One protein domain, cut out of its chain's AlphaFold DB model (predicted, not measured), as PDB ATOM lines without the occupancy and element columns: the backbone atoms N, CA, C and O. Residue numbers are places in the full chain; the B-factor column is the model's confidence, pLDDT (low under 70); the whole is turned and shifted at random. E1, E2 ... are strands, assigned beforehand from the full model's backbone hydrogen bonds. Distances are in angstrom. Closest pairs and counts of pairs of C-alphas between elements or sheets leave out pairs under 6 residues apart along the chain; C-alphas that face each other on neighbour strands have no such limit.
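What this domain is: This is residues 60 to 231 of the 231 residues of an uncharacterized protein of Candidatus Pacearchaeota archaeon (UniProt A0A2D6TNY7). The model is an elongated, flattened tube of strands lying crosswise to its long axis, in which E2, E5, E10 and E11 bend sharply and fold over from one wall to the other. The hairpin of E3 and E4, with E9 beside it, and the hairpin of E7 and E8 lie at one end, and the hairpin of E13 and E14 lies at the other. The printed part has 172 residues with no named helix and fourteen named strands, E1 to E14 in chain order, in one branched, twisted antiparallel sheet, class all strand. It is compact, with a radius of gyration of the C-alphas of 17.1 A, and spans 53 by 28 by 22 A.

How they stand to each other: Each N and O pair named here is within hydrogen-bond range, and the neighbours are antiparallel. E1, residues 60 to 65, has E10, residues 154 to 180, on one side, with N 62 and O 179 2.8 A apart, and E12, residues 209 to 216, on the other, with N 63 and O 212 2.9 A apart. E2, residues 70 to 83, bends by 133 degrees at residue 74; E5, residues 103 to 116, is on one side of it, with N 72 and O 114 2.8 A apart, and E10 on the other, with N 80 and O 160 2.8 A apart. E3, residues 88 to 91, forms a hairpin with the edge strand E4, residues 94 to 97, with N 89 and O 96 2.9 A apart. On the other side of E3 is E9, residues 146 to 150, with N 90 and O 149 2.9 A apart. E5 bends by 132 degrees at residue 111; E2 is on one side of it, and on the other side are E6, residues 120 to 128, with N 113 and O 125 2.9 A apart, and E7, residues 130 to 133, with N 106 and O 132 2.8 A apart. E6 has E9 and E10 on its other side, with N 126 and O 148 3.0 A apart and N 121 and O 154 2.8 A apart. E7 forms a hairpin with the edge strand E8, residues 136 to 138, with N 138 and O 131 2.8 A apart. E10, E11, residues 185 to 206, and E12 form a meander, each strand the antiparallel neighbour of the one before; N 167 and O 199 are 2.9 A apart, and so are N 215 and O 200. E11 bends by 132 degrees at residue 200, and beside its residues 192 to 197 is E13, residues 218 to 222, with N 195 and O 220 2.8 A apart. E13 forms a hairpin with the edge strand E14, residues 227 to 230, with N 219 and O 229 2.9 A apart.

Where its parts are: E1 begins at C-alpha 60, at (316.199, 291.789, 259.867). E10, the longest strand by residues with 27, measures 32.9 A from its first C-alpha, at (291.308, 273.203, 254.270), to its last, and bends by 115 degrees at residue 163. E11 measures 23.8 A and E6 20.7 A. E14 ends at C-alpha 230, at (311.556, 302.335, 264.028).

The domain as a whole: The two C-alphas farthest apart, those of Lys 141 and Asp 224, are 56.1 A apart. The printed part has no cut and no long link. The mean pLDDT of the printed part is 92.3; residues 141 to 143, 225 to 226 and 230 to 231 are under 70.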
ATOM      1  N   LYS A  60     316.369 293.233 260.069       90.81
ATOM      2  CA  LYS A  60     316.199 291.789 259.867       90.81
ATOM      3  C   LYS A  60     315.511 291.183 261.088       90.81
ATOM      4  O   LYS A  60     316.001 291.375 262.200       90.81
ATOM      5  N   ILE A  61     314.438 290.431 260.874       93.44
ATOM      6  CA  ILE A  61     313.660 289.750 261.910       93.44
ATOM      7  C   ILE A  61     313.666 288.239 261.671       93.44
ATOM      8  O   ILE A  61     313.535 287.775 260.541       93.44
ATOM      9  N   ASN A  62     313.800 287.486 262.753       94.19
ATOM     10  CA  ASN A  62     313.472 286.074 262.831       94.19
ATOM     11  C   ASN A  62     312.592 285.886 264.071       94.19
ATOM     12  O   ASN A  62     313.057 286.135 265.181       94.19
ATOM     13  N   ALA A  63     311.325 285.534 263.901       93.50
ATOM     14  CA  ALA A  63     310.378 285.446 265.009       93.50
ATOM     15  C   ALA A  63     309.672 284.095 265.023       93.50
ATOM     16  O   ALA A  63     309.335 283.585 263.961       93.50
ATOM     17  N   ASP A  64     309.432 283.551 266.214       94.44
ATOM     18  CA  ASP A  64     308.666 282.329 266.463       94.44
ATOM     19  C   ASP A  64     307.532 282.651 267.442       94.44
ATOM     20  O   ASP A  64     307.770 282.807 268.642       94.44
ATOM     21  N   LEU A  65     306.322 282.812 266.910       95.44
ATOM     22  CA  LEU A  65     305.184 283.472 267.553       95.44
ATOM     23  C   LEU A  65     303.937 282.581 267.562       95.44
ATOM     24  O   LEU A  65     303.844 281.591 266.831       95.44
ATOM     25  N   THR A  66     302.929 282.954 268.348       94.56
ATOM     26  CA  THR A  66     301.577 282.405 268.171       94.56
ATOM     27  C   THR A  66     300.976 282.874 266.840       94.56
ATOM     28  O   THR A  66     301.395 283.887 266.275       94.56
ATOM     29  N   ILE A  67     300.045 282.093 266.285       90.94
ATOM     30  CA  ILE A  67     299.508 282.323 264.938       90.94
ATOM     31  C   ILE A  67     298.242 283.183 265.027       90.94
ATOM     32  O   ILE A  67     297.249 282.713 265.589       90.94
ATOM     33  N   PRO A  68     298.231 284.387 264.434       93.62
ATOM     34  CA  PRO A  68     297.014 285.154 264.276       93.62
ATOM     35  C   PRO A  68     296.187 284.617 263.112       93.62
ATOM     36  O   PRO A  68     296.629 283.814 262.288       93.62
ATOM     37  N   GLN A  69     294.976 285.132 263.005       95.81
ATOM     38  CA  GLN A  69     294.238 285.065 261.762       95.81
ATOM     39  C   GLN A  69     294.848 286.063 260.765       95.81
ATOM     40  O   GLN A  69     294.997 287.240 261.091       95.81
ATOM     41  N   LEU A  70     295.208 285.606 259.565       95.56
ATOM     42  CA  LEU A  70     295.932 286.412 258.583       95.56
ATOM     43  C   LEU A  70     295.313 286.275 257.191       95.56
ATOM     44  O   LEU A  70     295.011 285.170 256.745       95.56
ATOM     45  N   GLU A  71     295.153 287.405 256.505       96.25
ATOM     46  CA  GLU A  71     294.811 287.475 255.083       96.25
ATOM     47  C   GLU A  71     296.009 288.041 254.315       96.25
ATOM     48  O   GLU A  71     296.550 289.085 254.678       96.25
ATOM     49  N   LEU A  72     296.420 287.341 253.260       95.12
ATOM     50  CA  LEU A  72     297.463 287.764 252.333       95.12
ATOM     51  C   LEU A  72     296.870 287.826 250.924       95.12
ATOM     52  O   LEU A  72     296.138 286.922 250.520       95.12
ATOM     53  N   ASP A  73     297.204 288.882 250.190       94.88
ATOM     54  CA  ASP A  73     296.773 289.143 248.813       94.88
ATOM     55  C   ASP A  73     297.979 289.661 248.028       94.88
ATOM     56  O   ASP A  73     298.264 290.859 248.062       94.88
ATOM     57  N   ASP A  74     298.750 288.749 247.433       93.31
ATOM     58  CA  ASP A  74     300.010 289.088 246.762       93.31
ATOM     59  C   ASP A  74     300.469 287.988 245.783       93.31
ATOM     60  O   ASP A  74     299.806 286.961 245.580       93.31
ATOM     61  N   GLU A  75     301.633 288.214 245.182       92.94
ATOM     62  CA  GLU A  75     302.405 287.254 244.405       92.94
ATOM     63  C   GLU A  75     303.455 286.556 245.286       92.94
ATOM     64  O   GLU A  75     304.350 287.177 245.860       92.94
ATOM     65  N   PHE A  76     303.388 285.228 245.358       94.12
ATOM     66  CA  PHE A  76     304.325 284.392 246.103       94.12
ATOM     67  C   PHE A  76     305.065 283.442 245.169       94.12
ATOM     68  O   PHE A  76     304.470 282.748 244.340       94.12
ATOM     69  N   ASN A  77     306.375 283.311 245.365       94.06
ATOM     70  CA  ASN A  77     307.178 282.395 244.555       94.06
ATOM     71  C   ASN A  77     306.792 280.933 244.783       94.06
ATOM     72  O   ASN A  77     306.735 280.149 243.836       94.06
ATOM     73  N   SER A  78     306.528 280.548 246.033       96.25
ATOM     74  CA  SER A  78     306.053 279.202 246.330       96.25
ATOM     75  C   SER A  78     305.193 279.155 247.582       96.25
ATOM     76  O   SER A  78     305.554 279.728 248.609       96.25
ATOM     77  N   ILE A  79     304.095 278.403 247.500       97.62
ATOM     78  CA  ILE A  79     303.304 277.981 248.655       97.62
ATOM     79  C   ILE A  79     303.431 276.465 248.785       97.62
ATOM     80  O   ILE A  79     303.229 275.733 247.816       97.62
ATOM     81  N   LYS A  80     303.730 275.985 249.989       98.31
ATOM     82  CA  LYS A  80     303.705 274.563 250.335       98.31
ATOM     83  C   LYS A  80     302.716 274.340 251.461       98.31
ATOM     84  O   LYS A  80     302.806 274.983 252.504       98.31
ATOM     85  N   ILE A  81     301.797 273.411 251.259       97.75
ATOM     86  CA  ILE A  81     300.730 273.101 252.203       97.75
ATOM     87  C   ILE A  81     300.803 271.613 252.514       97.75
ATOM     88  O   ILE A  81     300.842 270.785 251.605       97.75
ATOM     89  N   LYS A  82     300.819 271.267 253.801       97.38
ATOM     90  CA  LYS A  82     300.666 269.889 254.265       97.38
ATOM     91  C   LYS A  82     299.436 269.791 255.150       97.38
ATOM     92  O   LYS A  82     299.392 270.444 256.193       97.38
ATOM     93  N   GLY A  83     298.478 268.948 254.797       96.06
ATOM     94  CA  GLY A  83     297.216 268.865 255.523       96.06
ATOM     95  C   GLY A  83     296.295 267.771 255.024       96.06
ATOM     96  O   GLY A  83     296.697 266.905 254.251       96.06
ATOM     97  N   ASN A  84     295.062 267.812 255.497       93.62
ATOM     98  CA  ASN A  84     293.992 266.915 255.094       93.62
ATOM     99  C   ASN A  84     292.653 267.528 255.499       93.62
ATOM    100  O   ASN A  84     292.522 268.128 256.567       93.62
ATOM    101  N   SER A  85     291.651 267.333 254.656       89.62
ATOM    102  CA  SER A  85     290.281 267.779 254.897       89.62
ATOM    103  C   SER A  85     289.352 267.056 253.939       89.62
ATOM    104  O   SER A  85     289.783 266.643 252.869       89.62
ATOM    105  N   ASN A  86     288.063 267.003 254.251       90.75
ATOM    106  CA  ASN A  86     287.043 266.520 253.316       90.75
ATOM    107  C   ASN A  86     286.709 267.582 252.244       90.75
ATOM    108  O   ASN A  86     285.545 267.856 251.989       90.75
ATOM    109  N   SER A  87     287.735 268.210 251.665       91.69
ATOM    110  CA  SER A  87     287.643 269.279 250.666       91.69
ATOM    111  C   SER A  87     288.341 268.834 249.387       91.69
ATOM    112  O   SER A  87     289.210 267.959 249.403       91.69
ATOM    113  N   PHE A  88     287.980 269.460 248.274       96.06
ATOM    114  CA  PHE A  88     288.618 269.253 246.992       96.06
ATOM    115  C   PHE A  88     289.481 270.454 246.600       96.06
ATOM    116  O   PHE A  88     289.090 271.615 246.741       96.06
ATOM    117  N   LEU A  89     290.647 270.169 246.015       96.62
ATOM    118  CA  LEU A  89     291.447 271.172 245.319       96.62
ATOM    119  C   LEU A  89     291.036 271.215 243.850       96.62
ATOM    120  O   LEU A  89     291.093 270.209 243.138       96.62
ATOM    121  N   TYR A  90     290.687 272.398 243.369       96.69
ATOM    122  CA  TYR A  90     290.423 272.641 241.960       96.69
ATOM    123  C   TYR A  90     291.649 273.277 241.312       96.69
ATOM    124  O   TYR A  90     292.129 274.304 241.783       96.69
ATOM    125  N   VAL A  91     292.143 272.687 240.219       95.81
ATOM    126  CA  VAL A  91     293.281 273.188 239.428       95.81
ATOM    127  C   VAL A  91     292.842 273.297 237.966       95.81
ATOM    128  O   VAL A  91     292.779 272.314 237.222       95.81
ATOM    129  N   GLY A  92     292.474 274.505 237.544       94.25
ATOM    130  CA  GLY A  92     291.795 274.737 236.271       94.25
ATOM    131  C   GLY A  92     290.446 274.015 236.237       94.25
ATOM    132  O   GLY A  92     289.575 274.290 237.054       94.25
ATOM    133  N   ASN A  93     290.287 273.077 235.300       92.69
ATOM    134  CA  ASN A  93     289.073 272.256 235.170       92.69
ATOM    135  C   ASN A  93     289.205 270.878 235.845       92.69
ATOM    136  O   ASN A  93     288.344 270.020 235.660       92.69
ATOM    137  N   GLN A  94     290.308 270.631 236.553       94.25
ATOM    138  CA  GLN A  94     290.574 269.365 237.232       94.25
ATOM    139  C   GLN A  94     290.203 269.480 238.708       94.25
ATOM    140  O   GLN A  94     290.420 270.524 239.324       94.25
ATOM    141  N   LYS A  95     289.656 268.397 239.258       95.94
ATOM    142  CA  LYS A  95     289.219 268.280 240.648       95.94
ATOM    143  C   LYS A  95     290.026 267.172 241.322       95.94
ATOM    144  O   LYS A  95     290.064 266.060 240.800       95.94
ATOM    145  N   PHE A  96     290.644 267.480 242.455       95.38
ATOM    146  CA  PHE A  96     291.467 266.557 243.235       95.38
ATOM    147  C   PHE A  96     290.864 266.374 244.619       95.38
ATOM    148  O   PHE A  96     290.590 267.357 245.302       95.38
ATOM    149  N   ASP A  97     290.652 265.121 245.007       95.50
ATOM    150  CA  ASP A  97     290.205 264.765 246.351       95.50
ATOM    151  C   ASP A  97     291.371 264.870 247.341       95.50
ATOM    152  O   ASP A  97     292.470 264.394 247.054       95.50
ATOM    153  N   LEU A  98     291.140 265.527 248.479       94.62
ATOM    154  CA  LEU A  98     292.114 265.695 249.561       94.62
ATOM    155  C   LEU A  98     291.658 265.012 250.859       94.62
ATOM    156  O   LEU A  98     292.182 265.329 251.935       94.62
ATOM    157  N   SER A  99     290.709 264.075 250.774       92.44
ATOM    158  CA  SER A  99     290.268 263.269 251.915       92.44
ATOM    159  C   SER A  99     291.379 262.383 252.482       92.44
ATOM    160  O   SER A  99     291.319 261.981 253.643       92.44
ATOM    161  N   ASP A 100     292.396 262.072 251.672       87.50
ATOM    162  CA  ASP A 100     293.530 261.248 252.082       87.50
ATOM    163  C   ASP A 100     294.309 261.864 253.254       87.50
ATOM    164  O   ASP A 100     294.442 263.080 253.414       87.50
ATOM    165  N   PHE A 101     294.888 261.002 254.089       79.44
ATOM    166  CA  PHE A 101     295.738 261.450 255.185       79.44
ATOM    167  C   PHE A 101     297.084 261.959 254.641       79.44
ATOM    168  O   PHE A 101     297.802 261.226 253.966       79.44
ATOM    169  N   ASN A 102     297.479 263.176 255.037       89.81
ATOM    170  CA  ASN A 102     298.768 263.814 254.719       89.81
ATOM    171  C   ASN A 102     298.970 264.259 253.262       89.81
ATOM    172  O   ASN A 102     300.055 264.066 252.707       89.81
ATOM    173  N   ASN A 103     297.989 264.937 252.674       96.44
ATOM    174  CA  ASN A 103     298.198 265.618 251.402       96.44
ATOM    175  C   ASN A 103     299.323 266.650 251.495       96.44
ATOM    176  O   ASN A 103     299.450 267.386 252.480       96.44
ATOM    177  N   TYR A 104     300.132 266.703 250.445       97.62
ATOM    178  CA  TYR A 104     301.226 267.642 250.280       97.62
ATOM    179  C   TYR A 104     301.097 268.349 248.935       97.62
ATOM    180  O   TYR A 104     301.237 267.737 247.876       97.62
ATOM    181  N   ILE A 105     300.819 269.644 248.994       97.69
ATOM    182  CA  ILE A 105     300.536 270.491 247.841       97.69
ATOM    183  C   ILE A 105     301.669 271.507 247.728       97.69
ATOM    184  O   ILE A 105     301.966 272.214 248.691       97.69
ATOM    185  N   ILE A 106     302.299 271.591 246.560       97.69
ATOM    186  CA  ILE A 106     303.266 272.639 246.223       97.69
ATOM    187  C   ILE A 106     302.709 273.445 245.061       97.69
ATOM    188  O   ILE A 106     302.320 272.887 244.037       97.69
ATOM    189  N   LEU A 107     302.727 274.759 245.219       96.62
ATOM    190  CA  LEU A 107     302.288 275.734 244.238       96.62
ATOM    191  C   LEU A 107     303.456 276.653 243.925       96.62
ATOM    192  O   LEU A 107     304.112 277.143 244.846       96.62
ATOM    193  N   GLU A 108     303.724 276.879 242.645       94.69
ATOM    194  CA  GLU A 108     304.816 277.742 242.193       94.69
ATOM    195  C   GLU A 108     304.265 278.953 241.444       94.69
ATOM    196  O   GLU A 108     303.419 278.809 240.551       94.69
ATOM    197  N   ASN A 109     304.805 280.129 241.770       93.88
ATOM    198  CA  ASN A 109     304.370 281.437 241.280       93.88
ATOM    199  C   ASN A 109     302.863 281.625 241.491       93.88
ATOM    200  O   ASN A 109     302.094 281.710 240.534       93.88
ATOM    201  N   TYR A 110     302.446 281.574 242.752       95.12
ATOM    202  CA  TYR A 110     301.061 281.796 243.131       95.12
ATOM    203  C   TYR A 110     300.758 283.294 243.135       95.12
ATOM    204  O   TYR A 110     301.463 284.051 243.783       95.12
ATOM    205  N   GLU A 111     299.679 283.707 242.487       95.00
ATOM    206  CA  GLU A 111     299.132 285.066 242.541       95.00
ATOM    207  C   GLU A 111     297.703 284.975 243.076       95.00
ATOM    208  O   GLU A 111     296.836 284.372 242.428       95.00
ATOM    209  N   GLY A 112     297.427 285.552 244.243       95.75
ATOM    210  CA  GLY A 112     296.063 285.603 244.758       95.75
ATOM    211  C   GLY A 112     295.948 285.727 246.268       95.75
ATOM    212  O   GLY A 112     296.842 286.216 246.953       95.75
ATOM    213  N   LYS A 113     294.807 285.255 246.774       96.56
ATOM    214  CA  LYS A 113     294.362 285.474 248.148       96.56
ATOM    215  C   LYS A 113     294.384 284.198 248.962       96.56
ATOM    216  O   LYS A 113     293.753 283.202 248.596       96.56
ATOM    217  N   ILE A 114     295.019 284.281 250.122       97.06
ATOM    218  CA  ILE A 114     294.980 283.250 251.149       97.06
ATOM    219  C   ILE A 114     294.565 283.864 252.485       97.06
ATOM    220  O   ILE A 114     295.126 284.858 252.930       97.06
ATOM    221  N   TYR A 115     293.577 283.261 253.135       97.62
ATOM    222  CA  TYR A 115     293.105 283.649 254.460       97.62
ATOM    223  C   TYR A 115     293.068 282.418 255.354       97.62
ATOM    224  O   TYR A 115     292.435 281.414 255.014       97.62
ATOM    225  N   PHE A 116     293.772 282.480 256.476       97.12
ATOM    226  CA  PHE A 116     294.015 281.329 257.334       97.12
ATOM    227  C   PHE A 116     294.149 281.730 258.803       97.12
ATOM    228  O   PHE A 116     294.371 282.893 259.135       97.12
ATOM    229  N   ASN A 117     294.036 280.747 259.691       95.88
ATOM    230  CA  ASN A 117     294.433 280.856 261.095       95.88
ATOM    231  C   ASN A 117     295.378 279.705 261.461       95.88
ATOM    232  O   ASN A 117     295.947 279.070 260.582       95.88
ATOM    233  N   ASN A 118     295.529 279.412 262.750       93.56
ATOM    234  CA  ASN A 118     296.382 278.349 263.274       93.56
ATOM    235  C   ASN A 118     296.100 276.920 262.764       93.56
ATOM    236  O   ASN A 118     296.981 276.070 262.906       93.56
ATOM    237  N   GLU A 119     294.913 276.640 262.226       93.44
ATOM    238  CA  GLU A 119     294.469 275.273 261.909       93.44
ATOM    239  C   GLU A 119     293.867 275.135 260.509       93.44
ATOM    240  O   GLU A 119     293.989 274.077 259.891       93.44
ATOM    241  N   ASN A 120     293.236 276.189 259.986       96.81
ATOM    242  CA  ASN A 120     292.469 276.126 258.749       96.81
ATOM    243  C   ASN A 120     292.835 277.250 257.782       96.81
ATOM    244  O   ASN A 120     293.097 278.386 258.178       96.81
ATOM    245  N   ILE A 121     292.795 276.923 256.494       97.31
ATOM    246  CA  ILE A 121     292.737 277.878 255.395       97.31
ATOM    247  C   ILE A 121     291.261 278.035 255.033       97.31
ATOM    248  O   ILE A 121     290.633 277.087 254.571       97.31
ATOM    249  N   PHE A 122     290.707 279.219 255.262       97.06
ATOM    250  CA  PHE A 122     289.289 279.523 255.043       97.06
ATOM    251  C   PHE A 122     289.005 280.047 253.638       97.06
ATOM    252  O   PHE A 122     287.905 279.906 253.112       97.06
ATOM    253  N   LYS A 123     289.991 280.713 253.034       96.69
ATOM    254  CA  LYS A 123     289.907 281.212 251.664       96.69
ATOM    255  C   LYS A 123     291.227 280.957 250.977       96.69
ATOM    256  O   LYS A 123     292.281 281.308 251.501       96.69
ATOM    257  N   PHE A 124     291.151 280.353 249.806       97.19
ATOM    258  CA  PHE A 124     292.305 280.072 248.979       97.19
ATOM    259  C   PHE A 124     291.870 280.208 247.533       97.19
ATOM    260  O   PHE A 124     291.164 279.342 247.026       97.19
ATOM    261  N   ASN A 125     292.224 281.308 246.877       96.94
ATOM    262  CA  ASN A 125     291.845 281.521 245.488       96.94
ATOM    263  C   ASN A 125     292.899 282.352 244.758       96.94
ATOM    264  O   ASN A 125     293.177 283.492 245.122       96.94
ATOM    265  N   GLY A 126     293.449 281.791 243.688       96.81
ATOM    266  CA  GLY A 126     294.512 282.446 242.942       96.81
ATOM    267  C   GLY A 126     294.790 281.793 241.602       96.81
ATOM    268  O   GLY A 126     293.972 281.041 241.061       96.81
ATOM    269  N   LYS A 127     295.960 282.097 241.060       96.25
ATOM    270  CA  LYS A 127     296.520 281.505 239.850       96.25
ATOM    271  C   LYS A 127     297.911 280.976 240.151       96.25
ATOM    272  O   LYS A 127     298.606 281.535 240.984       96.25
ATOM    273  N   VAL A 128     298.311 279.919 239.461       95.56
ATOM    274  CA  VAL A 128     299.621 279.278 239.626       95.56
ATOM    275  C   VAL A 128     300.205 278.894 238.277       95.56
ATOM    276  O   VAL A 128     299.474 278.624 237.319       95.56
ATOM    277  N   ASN A 129     301.531 278.827 238.202       93.06
ATOM    278  CA  ASN A 129     302.223 278.316 237.019       93.06
ATOM    279  C   ASN A 129     302.375 276.799 237.051       93.06
ATOM    280  O   ASN A 129     302.269 276.152 236.011       93.06
ATOM    281  N   ASN A 130     302.624 276.247 238.235       93.25
ATOM    282  CA  ASN A 130     302.825 274.823 238.429       93.25
ATOM    283  C   ASN A 130     302.180 274.384 239.744       93.25
ATOM    284  O   ASN A 130     302.133 275.136 240.721       93.25
ATOM    285  N   THR A 131     301.660 273.165 239.754       95.38
ATOM    286  CA  THR A 131     301.044 272.545 240.922       95.38
ATOM    287  C   THR A 131     301.555 271.124 241.027       95.38
ATOM    288  O   THR A 131     301.551 270.391 240.046       95.38
ATOM    289  N   ILE A 132     301.998 270.729 242.212       96.06
ATOM    290  CA  ILE A 132     302.434 269.368 242.507       96.06
ATOM    291  C   ILE A 132     301.604 268.889 243.687       96.06
ATOM    292  O   ILE A 132     301.594 269.536 244.733       96.06
ATOM    293  N   ILE A 133     300.922 267.760 243.527       95.69
ATOM    294  CA  ILE A 133     300.114 267.142 244.581       95.69
ATOM    295  C   ILE A 133     300.719 265.777 244.869       95.69
ATOM    296  O   ILE A 133     300.852 264.953 243.968       95.69
ATOM    297  N   ASN A 134     301.134 265.547 246.113       95.12
ATOM    298  CA  ASN A 134     301.726 264.287 246.568       95.12
ATOM    299  C   ASN A 134     302.903 263.819 245.683       95.12
ATOM    300  O   ASN A 134     303.085 262.633 245.431       95.12
ATOM    301  N   GLY A 135     303.708 264.771 245.192       94.00
ATOM    302  CA  GLY A 135     304.857 264.513 244.313       94.00
ATOM    303  C   GLY A 135     304.521 264.355 242.826       94.00
ATOM    304  O   GLY A 135     305.436 264.229 242.017       94.00
ATOM    305  N   ILE A 136     303.241 264.409 242.448       92.75
ATOM    306  CA  ILE A 136     302.779 264.283 241.063       92.75
ATOM    307  C   ILE A 136     302.512 265.682 240.492       92.75
ATOM    308  O   ILE A 136     301.643 266.394 241.007       92.75
ATOM    309  N   PRO A 137     303.232 266.110 239.437       92.94
ATOM    310  CA  PRO A 137     302.939 267.359 238.749       92.94
ATOM    311  C   PRO A 137     301.555 267.320 238.096       92.94
ATOM    312  O   PRO A 137     301.234 266.416 237.325       92.94
ATOM    313  N   VAL A 138     300.753 268.339 238.372       90.06
ATOM    314  CA  VAL A 138     299.437 268.555 237.784       90.06
ATOM    315  C   VAL A 138     299.576 269.603 236.695       90.06
ATOM    316  O   VAL A 138     299.751 270.792 236.956       90.06
ATOM    317  N   THR A 139     299.483 269.159 235.446       77.25
ATOM    318  CA  THR A 139     299.495 270.064 234.298       77.25
ATOM    319  C   THR A 139     298.068 270.457 233.949       77.25
ATOM    320  O   THR A 139     297.187 269.619 233.756       77.25
ATOM    321  N   SER A 140     297.810 271.757 233.882       74.31
ATOM    322  CA  SER A 140     296.560 272.274 233.343       74.31
ATOM    323  C   SER A 140     296.678 272.476 231.838       74.31
ATOM    324  O   SER A 140     297.695 272.963 231.342       74.31
ATOM    325  N   LYS A 141     295.592 272.198 231.112       68.88
ATOM    326  CA  LYS A 141     295.484 272.517 229.679       68.88
ATOM    327  C   LYS A 141     295.621 274.020 229.391       68.88
ATOM    328  O   LYS A 141     295.954 274.376 228.268       68.88
ATOM    329  N   SER A 142     295.372 274.892 230.375       64.81
ATOM    330  CA  SER A 142     295.489 276.349 230.221       64.81
ATOM    331  C   SER A 142     296.930 276.873 230.266       64.81
ATOM    332  O   SER A 142     297.143 278.049 229.991       64.81
ATOM    333  N   GLY A 143     297.920 276.035 230.594       69.25
ATOM    334  CA  GLY A 143     299.317 276.460 230.706       69.25
ATOM    335  C   GLY A 143     299.569 277.361 231.923       69.25
ATOM    336  O   GLY A 143     299.097 277.071 233.024       69.25
ATOM    337  N   LYS A 144     300.338 278.444 231.723       76.38
ATOM    338  CA  LYS A 144     300.656 279.441 232.764       76.38
ATOM    339  C   LYS A 144     299.372 280.093 233.299       76.38
ATOM    340  O   LYS A 144     298.404 280.234 232.556       76.38
ATOM    341  N   ASN A 145     299.376 280.525 234.560       87.44
ATOM    342  CA  ASN A 145     298.252 281.217 235.213       87.44
ATOM    343  C   ASN A 145     296.978 280.368 235.396       87.44
ATOM    344  O   ASN A 145     295.851 280.845 235.233       87.44
ATOM    345  N   THR A 146     297.144 279.097 235.753       94.75
ATOM    346  CA  THR A 146     296.031 278.185 236.033       94.75
ATOM    347  C   THR A 146     295.320 278.578 237.320       94.75
ATOM    348  O   THR A 146     295.960 278.693 238.360       94.75
ATOM    349  N   LYS A 147     293.993 278.757 237.270       96.31
ATOM    350  CA  LYS A 147     293.186 279.056 238.462       96.31
ATOM    351  C   LYS A 147     293.256 277.914 239.473       96.31
ATOM    352  O   LYS A 147     293.132 276.755 239.082       96.31
ATOM    353  N   ILE A 148     293.384 278.252 240.748       96.88
ATOM    354  CA  ILE A 148     293.424 277.290 241.844       96.88
ATOM    355  C   ILE A 148     292.582 277.761 243.029       96.88
ATOM    356  O   ILE A 148     292.615 278.948 243.368       96.88
ATOM    357  N   TYR A 149     291.824 276.852 243.639       97.62
ATOM    358  CA  TYR A 149     291.072 277.124 244.865       97.62
ATOM    359  C   TYR A 149     290.682 275.846 245.623       97.62
ATOM    360  O   TYR A 149     290.587 274.776 245.017       97.62
ATOM    361  N   PHE A 150     290.439 275.973 246.931       96.88
ATOM    362  CA  PHE A 150     289.713 274.968 247.721       96.88
ATOM    363  C   PHE A 150     288.215 275.281 247.681       96.88
ATOM    364  O   PHE A 150     287.834 276.453 247.683       96.88
ATOM    365  N   ASP A 151     287.368 274.258 247.611       94.12
ATOM    366  CA  ASP A 151     285.911 274.441 247.677       94.12
ATOM    367  C   ASP A 151     285.384 274.715 249.087       94.12
ATOM    368  O   ASP A 151     284.384 275.413 249.244       94.12
ATOM    369  N   GLU A 152     286.080 274.205 250.096       95.50
ATOM    370  CA  GLU A 152     285.758 274.343 251.508       95.50
ATOM    371  C   GLU A 152     287.010 274.737 252.305       95.50
ATOM    372  O   GLU A 152     288.096 274.953 251.758       95.50
ATOM    373  N   ASN A 153     286.859 274.848 253.625       96.69
ATOM    374  CA  ASN A 153     287.989 275.099 254.509       96.69
ATOM    375  C   ASN A 153     288.968 273.917 254.461       96.69
ATOM    376  O   ASN A 153     288.578 272.763 254.642       96.69
ATOM    377  N   PHE A 154     290.256 274.214 254.294       96.75
ATOM    378  CA  PHE A 154     291.308 273.203 254.270       96.75
ATOM    379  C   PHE A 154     292.064 273.182 255.601       96.75
ATOM    380  O   PHE A 154     292.744 274.148 255.956       96.75
ATOM    381  N   SER A 155     291.971 272.069 256.326       96.12
ATOM    382  CA  SER A 155     292.726 271.848 257.561       96.12
ATOM    383  C   SER A 155     294.173 271.486 257.237       96.12
ATOM    384  O   SER A 155     294.457 270.621 256.401       96.12
ATOM    385  N   TYR A 156     295.113 272.145 257.910       95.88
ATOM    386  CA  TYR A 156     296.528 272.006 257.610       95.88
ATOM    387  C   TYR A 156     297.392 271.881 258.865       95.88
ATOM    388  O   TYR A 156     297.119 272.417 259.932       95.88
ATOM    389  N   SER A 157     298.484 271.140 258.714       95.75
ATOM    390  CA  SER A 157     299.513 270.931 259.740       95.75
ATOM    391  C   SER A 157     300.753 271.799 259.512       95.75
ATOM    392  O   SER A 157     301.521 272.060 260.443       95.75
ATOM    393  N   SER A 158     300.969 272.219 258.261       97.38
ATOM    394  CA  SER A 158     302.058 273.104 257.866       97.38
ATOM    395  C   SER A 158     301.668 273.943 256.653       97.38
ATOM    396  O   SER A 158     301.132 273.408 255.683       97.38
ATOM    397  N   LEU A 159     301.986 275.233 256.698       97.75
ATOM    398  CA  LEU A 159     301.874 276.174 255.584       97.75
ATOM    399  C   LEU A 159     303.205 276.912 255.472       97.75
ATOM    400  O   LEU A 159     303.699 277.440 256.459       97.75
ATOM    401  N   GLU A 160     303.820 276.924 254.303       97.81
ATOM    402  CA  GLU A 160     305.082 277.616 254.060       97.81
ATOM    403  C   GLU A 160     304.932 278.479 252.812       97.81
ATOM    404  O   GLU A 160     304.639 277.967 251.734       97.81
ATOM    405  N   ILE A 161     305.128 279.783 252.966       97.00
ATOM    406  CA  ILE A 161     305.094 280.780 251.903       97.00
ATOM    407  C   ILE A 161     306.515 281.308 251.770       97.00
ATOM    408  O   ILE A 161     307.044 281.939 252.689       97.00
ATOM    409  N   ARG A 162     307.155 280.996 250.645       93.94
ATOM    410  CA  ARG A 162     308.548 281.360 250.393       93.94
ATOM    411  C   ARG A 162     308.654 282.553 249.472       93.94
ATOM    412  O   ARG A 162     308.016 282.580 248.420       93.94
ATOM    413  N   ASN A 163     309.599 283.406 249.841       74.56
ATOM    414  CA  ASN A 163     310.188 284.506 249.115       74.56
ATOM    415  C   ASN A 163     309.121 285.467 248.581       74.56
ATOM    416  O   ASN A 163     308.544 285.201 247.530       74.56
ATOM    417  N   MET A 164     308.959 286.607 249.270       79.00
ATOM    418  CA  MET A 164     308.102 287.762 248.923       79.00
ATOM    419  C   MET A 164     306.714 287.811 249.579       79.00
ATOM    420  O   MET A 164     305.858 288.539 249.098       79.00
ATOM    421  N   ALA A 165     306.484 287.149 250.718       89.00
ATOM    422  CA  ALA A 165     305.293 287.485 251.498       89.00
ATOM    423  C   ALA A 165     305.423 288.930 252.011       89.00
ATOM    424  O   ALA A 165     306.324 289.219 252.804       89.00
ATOM    425  N   PHE A 166     304.552 289.830 251.548       92.19
ATOM    426  CA  PHE A 166     304.469 291.199 252.040       92.19
ATOM    427  C   PHE A 166     303.265 291.360 252.966       92.19
ATOM    428  O   PHE A 166     302.123 291.096 252.595       92.19
ATOM    429  N   ILE A 167     303.515 291.828 254.187       93.50
ATOM    430  CA  ILE A 167     302.464 292.158 255.149       93.50
ATOM    431  C   ILE A 167     302.619 293.628 255.498       93.50
ATOM    432  O   ILE A 167     303.595 294.035 256.131       93.50
ATOM    433  N   LYS A 168     301.644 294.443 255.082       93.25
ATOM    434  CA  LYS A 168     301.682 295.894 255.308       93.25
ATOM    435  C   LYS A 168     301.758 296.232 256.796       93.25
ATOM    436  O   LYS A 168     302.549 297.093 257.172       93.25
ATOM    437  N   LYS A 169     300.925 295.574 257.600       95.00
ATOM    438  CA  LYS A 169     300.875 295.705 259.054       95.00
ATOM    439  C   LYS A 169     300.367 294.395 259.648       95.00
ATOM    440  O   LYS A 169     299.370 293.865 259.164       95.00
ATOM    441  N   LEU A 170     301.048 293.895 260.670       96.25
ATOM    442  CA  LEU A 170     300.620 292.771 261.495       96.25
ATOM    443  C   LEU A 170     300.486 293.283 262.926       96.25
ATOM    444  O   LEU A 170     301.444 293.840 263.444       96.25
ATOM    445  N   ASP A 171     299.305 293.152 263.517       96.25
ATOM    446  CA  ASP A 171     298.942 293.793 264.785       96.25
ATOM    447  C   ASP A 171     298.071 292.829 265.590       96.25
ATOM    448  O   ASP A 171     296.936 292.547 265.188       96.25
ATOM    449  N   TYR A 172     298.647 292.217 266.626       96.81
ATOM    450  CA  TYR A 172     297.972 291.201 267.433       96.81
ATOM    451  C   TYR A 172     298.714 290.890 268.736       96.81
ATOM    452  O   TYR A 172     299.928 291.060 268.839       96.81
ATOM    453  N   THR A 173     297.988 290.357 269.717       96.31
ATOM    454  CA  THR A 173     298.570 289.830 270.956       96.31
ATOM    455  C   THR A 173     299.218 288.471 270.717       96.31
ATOM    456  O   THR A 173     298.608 287.581 270.118       96.31
ATOM    457  N   THR A 174     300.455 288.291 271.180       96.19
ATOM    458  CA  THR A 174     301.192 287.040 271.001       96.19
ATOM    459  C   THR A 174     302.235 286.803 272.083       96.19
ATOM    460  O   THR A 174     302.738 287.721 272.722       96.19
ATOM    461  N   SER A 175     302.625 285.539 272.215       95.12
ATOM    462  CA  SER A 175     303.830 285.129 272.934       95.12
ATOM    463  C   SER A 175     304.841 284.521 271.969       95.12
ATOM    464  O   SER A 175     304.469 284.019 270.900       95.12
ATOM    465  N   GLY A 176     306.115 284.526 272.344       95.50
ATOM    466  CA  GLY A 176     307.161 283.897 271.554       95.50
ATOM    467  C   GLY A 176     308.505 284.599 271.641       95.50
ATOM    468  O   GLY A 176     308.753 285.412 272.523       95.50
ATOM    469  N   LYS A 177     309.387 284.269 270.698       95.31
ATOM    470  CA  LYS A 177     310.738 284.833 270.639       95.31
ATOM    471  C   LYS A 177     310.932 285.617 269.360       95.31
ATOM    472  O   LYS A 177     310.625 285.115 268.282       95.31
ATOM    473  N   ILE A 178     311.494 286.814 269.475       95.00
ATOM    474  CA  ILE A 178     311.836 287.684 268.352       95.00
ATOM    475  C   ILE A 178     313.337 287.938 268.385       95.00
ATOM    476  O   ILE A 178     313.881 288.478 269.339       95.00
ATOM    477  N   SER A 179     314.018 287.557 267.318       93.62
ATOM    478  CA  SER A 179     315.442 287.763 267.105       93.62
ATOM    479  C   SER A 179     315.638 288.822 266.028       93.62
ATOM    480  O   SER A 179     315.160 288.683 264.901       93.62
ATOM    481  N   LEU A 180     316.347 289.896 266.362       92.19
ATOM    482  CA  LEU A 180     316.611 291.013 265.462       92.19
ATOM    483  C   LEU A 180     318.082 291.053 265.062       92.19
ATOM    484  O   LEU A 180     318.980 290.749 265.853       92.19
ATOM    485  N   ASN A 181     318.335 291.480 263.825       88.94
ATOM    486  CA  ASN A 181     319.671 291.725 263.281       88.94
ATOM    487  C   ASN A 181     320.624 290.532 263.454       88.94
ATOM    488  O   ASN A 181     321.772 290.699 263.862       88.94
ATOM    489  N   ASN A 182     320.140 289.333 263.109       87.00
ATOM    490  CA  ASN A 182     320.852 288.056 263.257       87.00
ATOM    491  C   ASN A 182     321.149 287.676 264.721       87.00
ATOM    492  O   ASN A 182     322.252 287.227 265.025       87.00
ATOM    493  N   GLY A 183     320.188 287.859 265.631       83.06
ATOM    494  CA  GLY A 183     320.325 287.439 267.032       83.06
ATOM    495  C   GLY A 183     321.108 288.393 267.920       83.06
ATOM    496  O   GLY A 183     321.386 288.047 269.062       83.06
ATOM    497  N   LYS A 184     321.436 289.595 267.432       84.75
ATOM    498  CA  LYS A 184     322.046 290.640 268.266       84.75
ATOM    499  C   LYS A 184     321.121 291.078 269.394       84.75
ATOM    500  O   LYS A 184     321.593 291.340 270.490       84.75
ATOM    501  N   ASN A 185     319.820 291.139 269.114       84.88
ATOM    502  CA  ASN A 185     318.798 291.387 270.119       84.88
ATOM    503  C   ASN A 185     317.816 290.224 270.082       84.88
ATOM    504  O   ASN A 185     317.292 289.905 269.013       84.88
ATOM    505  N   VAL A 186     317.588 289.595 271.228       90.62
ATOM    506  CA  VAL A 186     316.591 288.540 271.389       90.62
ATOM    507  C   VAL A 186     315.593 289.023 272.424       90.62
ATOM    508  O   VAL A 186     315.974 289.347 273.545       90.62
ATOM    509  N   LEU A 187     314.335 289.094 272.019       91.19
ATOM    510  CA  LEU A 187     313.207 289.513 272.831       91.19
ATOM    511  C   LEU A 187     312.349 288.278 273.096       91.19
ATOM    512  O   LEU A 187     312.046 287.528 272.165       91.19
ATOM    513  N   ASP A 188     311.999 288.056 274.355       92.75
ATOM    514  CA  ASP A 188     311.037 287.038 274.771       92.75
ATOM    515  C   ASP A 188     309.777 287.787 275.198       92.75
ATOM    516  O   ASP A 188     309.846 288.610 276.109       92.75
ATOM    517  N   ILE A 189     308.681 287.567 274.479       93.88
ATOM    518  CA  ILE A 189     307.414 288.268 274.687       93.88
ATOM    519  C   ILE A 189     306.371 287.287 275.207       93.88
ATOM    520  O   ILE A 189     306.306 286.133 274.762       93.88
ATOM    521  N   ASN A 190     305.538 287.735 276.140       94.12
ATOM    522  CA  ASN A 190     304.530 286.895 276.773       94.12
ATOM    523  C   ASN A 190     303.188 287.620 276.884       94.12
ATOM    524  O   ASN A 190     303.003 288.423 277.789       94.12
ATOM    525  N   ASP A 191     302.257 287.266 275.997       95.12
ATOM    526  CA  ASP A 191     300.916 287.858 275.922       95.12
ATOM    527  C   ASP A 191     300.953 289.384 275.723       95.12
ATOM    528  O   ASP A 191     300.185 290.140 276.313       95.12
ATOM    529  N   GLU A 192     301.877 289.842 274.873       94.06
ATOM    530  CA  GLU A 192     302.102 291.260 274.582       94.06
ATOM    531  C   GLU A 192     301.548 291.618 273.197       94.06
ATOM    532  O   GLU A 192     301.493 290.781 272.289       94.06
ATOM    533  N   GLU A 193     301.128 292.870 273.017       96.00
ATOM    534  CA  GLU A 193     300.682 293.383 271.721       96.00
ATOM    535  C   GLU A 193     301.902 293.610 270.825       96.00
ATOM    536  O   GLU A 193     302.775 294.428 271.120       96.00
ATOM    537  N   LEU A 194     301.956 292.882 269.713       95.88
ATOM    538  CA  LEU A 194     303.010 292.965 268.717       95.88
ATOM    539  C   LEU A 194     302.497 293.672 267.466       95.88
ATOM    540  O   LEU A 194     301.575 293.197 266.800       95.88
ATOM    541  N   ILE A 195     303.181 294.748 267.090       96.00
ATOM    542  CA  ILE A 195     302.939 295.494 265.861       96.00
ATOM    543  C   ILE A 195     304.190 295.415 264.984       96.00
ATOM    544  O   ILE A 195     305.246 295.951 265.322       96.00
ATOM    545  N   ILE A 196     304.068 294.758 263.833       95.81
ATOM    546  CA  ILE A 196     305.098 294.689 262.795       95.81
ATOM    547  C   ILE A 196     304.630 295.482 261.577       95.81
ATOM    548  O   ILE A 196     303.594 295.179 260.982       95.81
ATOM    549  N   ASP A 197     305.443 296.444 261.150       95.19
ATOM    550  CA  ASP A 197     305.177 297.268 259.975       95.19
ATOM    551  C   ASP A 197     306.017 296.833 258.770       95.19
ATOM    552  O   ASP A 197     307.248 296.730 258.838       95.19
ATOM    553  N   ARG A 198     305.343 296.673 257.622       94.44
ATOM    554  CA  ARG A 198     305.928 296.369 256.304       94.44
ATOM    555  C   ARG A 198     306.889 295.174 256.339       94.44
ATOM    556  O   ARG A 198     308.047 295.298 255.941       94.44
ATOM    557  N   PHE A 199     306.403 294.028 256.808       95.06
ATOM    558  CA  PHE A 199     307.151 292.776 256.724       95.06
ATOM    559  C   PHE A 199     307.303 292.335 255.269       95.06
ATOM    560  O   PHE A 199     306.350 292.392 254.494       95.06
ATOM    561  N   GLN A 200     308.499 291.877 254.920       94.31
ATOM    562  CA  GLN A 200     308.827 291.273 253.639       94.31
ATOM    563  C   GLN A 200     309.757 290.078 253.876       94.31
ATOM    564  O   GLN A 200     310.899 290.263 254.307       94.31
ATOM    565  N   GLY A 201     309.303 288.865 253.565       95.38
ATOM    566  CA  GLY A 201     310.125 287.674 253.770       95.38
ATOM    567  C   GLY A 201     309.403 286.351 253.565       95.38
ATOM    568  O   GLY A 201     308.466 286.252 252.770       95.38
ATOM    569  N   ASP A 202     309.883 285.348 254.288       96.62
ATOM    570  CA  ASP A 202     309.341 284.000 254.344       96.62
ATOM    571  C   ASP A 202     308.415 283.869 255.554       96.62
ATOM    572  O   ASP A 202     308.731 284.308 256.664       96.62
ATOM    573  N   LEU A 203     307.272 283.223 255.337       96.88
ATOM    574  CA  LEU A 203     306.308 282.902 256.379       96.88
ATOM    575  C   LEU A 203     306.165 281.389 256.463       96.88
ATOM    576  O   LEU A 203     305.905 280.715 255.468       96.88
ATOM    577  N   LYS A 204     306.290 280.838 257.665       97.25
ATOM    578  CA  LYS A 204     306.089 279.414 257.900       97.25
ATOM    579  C   LYS A 204     305.237 279.182 259.127       97.25
ATOM    580  O   LYS A 204     305.565 279.613 260.219       97.25
ATOM    581  N   ILE A 205     304.194 278.394 258.964       96.44
ATOM    582  CA  ILE A 205     303.378 277.874 260.044       96.44
ATOM    583  C   ILE A 205     303.654 276.394 260.169       96.44
ATOM    584  O   ILE A 205     303.497 275.632 259.217       96.44
ATOM    585  N   SER A 206     304.087 275.982 261.351       94.25
ATOM    586  CA  SER A 206     304.250 274.572 261.688       94.25
ATOM    587  C   SER A 206     304.177 274.402 263.195       94.25
ATOM    588  O   SER A 206     304.600 275.289 263.932       94.25
ATOM    589  N   ARG A 207     303.644 273.269 263.669       91.06
ATOM    590  CA  ARG A 207     303.526 272.982 265.114       91.06
ATOM    591  C   ARG A 207     302.831 274.116 265.890       91.06
ATOM    592  O   ARG A 207     303.252 274.451 266.992       91.06
ATOM    593  N   ARG A 208     301.781 274.703 265.297       89.69
ATOM    594  CA  ARG A 208     300.992 275.817 265.862       89.69
ATOM    595  C   ARG A 208     301.787 277.095 266.156       89.69
ATOM    596  O   ARG A 208     301.363 277.907 266.972       89.69
ATOM    597  N   LYS A 209     302.911 277.288 265.470       95.44
ATOM    598  CA  LYS A 209     303.731 278.489 265.581       95.44
ATOM    599  C   LYS A 209     303.912 279.177 264.238       95.44
ATOM    600  O   LYS A 209     304.116 278.499 263.228       95.44
ATOM    601  N   LEU A 210     303.860 280.504 264.253       96.81
ATOM    602  CA  LEU A 210     304.169 281.384 263.137       96.81
ATOM    603  C   LEU A 210     305.655 281.734 263.186       96.81
ATOM    604  O   LEU A 210     306.118 282.382 264.116       96.81
ATOM    605  N   ASN A 211     306.386 281.309 262.166       97.38
ATOM    606  CA  ASN A 211     307.775 281.662 261.947       97.38
ATOM    607  C   ASN A 211     307.851 282.717 260.841       97.38
ATOM    608  O   ASN A 211     307.402 282.469 259.720       97.38
ATOM    609  N   LEU A 212     308.414 283.877 261.165       96.81
ATOM    610  CA  LEU A 212     308.682 284.963 260.223       96.81
ATOM    611  C   LEU A 212     310.193 285.094 260.062       96.81
ATOM    612  O   LEU A 212     310.885 285.278 261.061       96.81
ATOM    613  N   ASP A 213     310.704 285.024 258.837       96.56
ATOM    614  CA  ASP A 213     312.116 285.283 258.532       96.56
ATOM    615  C   ASP A 213     312.210 286.277 257.378       96.56
ATOM    616  O   ASP A 213     311.771 286.003 256.261       96.56
ATOM    617  N   GLY A 214     312.733 287.470 257.644       95.25
ATOM    618  CA  GLY A 214     312.761 288.517 256.636       95.25
ATOM    619  C   GLY A 214     313.143 289.879 257.177       95.25
ATOM    620  O   GLY A 214     313.967 290.011 258.082       95.25
ATOM    621  N   TYR A 215     312.544 290.905 256.586       94.69
ATOM    622  CA  TYR A 215     312.834 292.299 256.874       94.69
ATOM    623  C   TYR A 215     311.564 293.060 257.235       94.69
ATOM    624  O   TYR A 215     310.519 292.834 256.633       94.69
ATOM    625  N   ILE A 216     311.671 293.990 258.177       94.62
ATOM    626  CA  ILE A 216     310.579 294.868 258.616       94.62
ATOM    627  C   ILE A 216     311.043 296.320 258.597       94.62
ATOM    628  O   ILE A 216     312.243 296.599 258.673       94.62
ATOM    629  N   ALA A 217     310.095 297.248 258.508       92.44
ATOM    630  CA  ALA A 217     310.383 298.670 258.656       92.44
ATOM    631  C   ALA A 217     310.229 299.160 260.101       92.44
ATOM    632  O   ALA A 217     310.896 300.110 260.499       92.44
ATOM    633  N   GLY A 218     309.348 298.525 260.874       91.50
ATOM    634  CA  GLY A 218     309.080 298.899 262.255       91.50
ATOM    635  C   GLY A 218     308.626 297.705 263.080       91.50
ATOM    636  O   GLY A 218     308.003 296.777 262.557       91.50
ATOM    637  N   LEU A 219     308.973 297.746 264.361       93.56
ATOM    638  CA  LEU A 219     308.560 296.802 265.387       93.56
ATOM    639  C   LEU A 219     308.144 297.590 266.624       93.56
ATOM    640  O   LEU A 219     308.931 298.382 267.144       93.56
ATOM    641  N   LYS A 220     306.950 297.332 267.138       93.00
ATOM    642  CA  LYS A 220     306.512 297.835 268.436       93.00
ATOM    643  C   LYS A 220     305.927 296.683 269.242       93.00
ATOM    644  O   LYS A 220     305.163 295.887 268.708       93.00
ATOM    645  N   ILE A 221     306.321 296.601 270.503       92.69
ATOM    646  CA  ILE A 221     305.819 295.659 271.497       92.69
ATOM    647  C   ILE A 221     305.260 296.508 272.638       92.69
ATOM    648  O   ILE A 221     305.950 297.410 273.119       92.69
ATOM    649  N   VAL A 222     304.003 296.274 273.001       90.56
ATOM    650  CA  VAL A 222     303.314 296.963 274.100       90.56
ATOM    651  C   VAL A 222     302.911 295.919 275.134       90.56
ATOM    652  O   VAL A 222     302.209 294.961 274.805       90.56
ATOM    653  N   GLY A 223     303.365 296.091 276.374       86.19
ATOM    654  CA  GLY A 223     303.186 295.088 277.422       86.19
ATOM    655  C   GLY A 223     304.081 295.329 278.631       86.19
ATOM    656  O   GLY A 223     304.334 296.471 279.013       86.19
ATOM    657  N   ASP A 224     304.576 294.248 279.226       76.69
ATOM    658  CA  ASP A 224     305.527 294.322 280.342       76.69
ATOM    659  C   ASP A 224     306.889 294.854 279.869       76.69
ATOM    660  O   ASP A 224     307.611 295.529 280.610       76.69
ATOM    661  N   SER A 225     307.228 294.575 278.610       65.56
ATOM    662  CA  SER A 225     308.399 295.082 277.907       65.56
ATOM    663  C   SER A 225     307.973 296.090 276.840       65.56
ATOM    664  O   SER A 225     307.893 295.763 275.657       65.56
ATOM    665  N   ASP A 226     307.724 297.341 277.231       69.69
ATOM    666  CA  ASP A 226     307.479 298.416 276.262       69.69
ATOM    667  C   ASP A 226     308.738 298.661 275.406       69.69
ATOM    668  O   ASP A 226     309.718 299.276 275.841       69.69
ATOM    669  N   ILE A 227     308.722 298.173 274.162       76.88
ATOM    670  CA  ILE A 227     309.843 298.248 273.217       76.88
ATOM    671  C   ILE A 227     309.338 298.817 271.892       76.88
ATOM    672  O   ILE A 227     308.405 298.302 271.284       76.88
ATOM    673  N   SER A 228     309.991 299.865 271.391       72.25
ATOM    674  CA  SER A 228     309.672 300.465 270.093       72.25
ATOM    675  C   SER A 228     310.939 300.651 269.270       72.25
ATOM    676  O   SER A 228     311.860 301.348 269.692       72.25
ATOM    677  N   ILE A 229     310.969 300.060 268.078       76.81
ATOM    678  CA  ILE A 229     312.081 300.132 267.130       76.81
ATOM    679  C   ILE A 229     311.525 300.575 265.774       76.81
ATOM    680  O   ILE A 229     310.720 299.881 265.155       76.81
ATOM    681  N   VAL A 230     311.969 301.738 265.305       66.12
ATOM    682  CA  VAL A 230     311.556 302.335 264.028       66.12
ATOM    683  C   VAL A 230     312.813 302.700 263.246       66.12
ATOM    684  O   VAL A 230     313.763 303.207 263.845       66.12
ATOM    685  N   VAL A 231     312.819 302.428 261.937       56.41
ATOM    686  CA  VAL A 231     313.888 302.839 261.005       56.41
ATOM    687  C   VAL A 231     313.401 303.925 260.061       56.41
ATOM    688  O   VAL A 231     312.276 303.781 259.525       56.41
TER     689      VAL A 231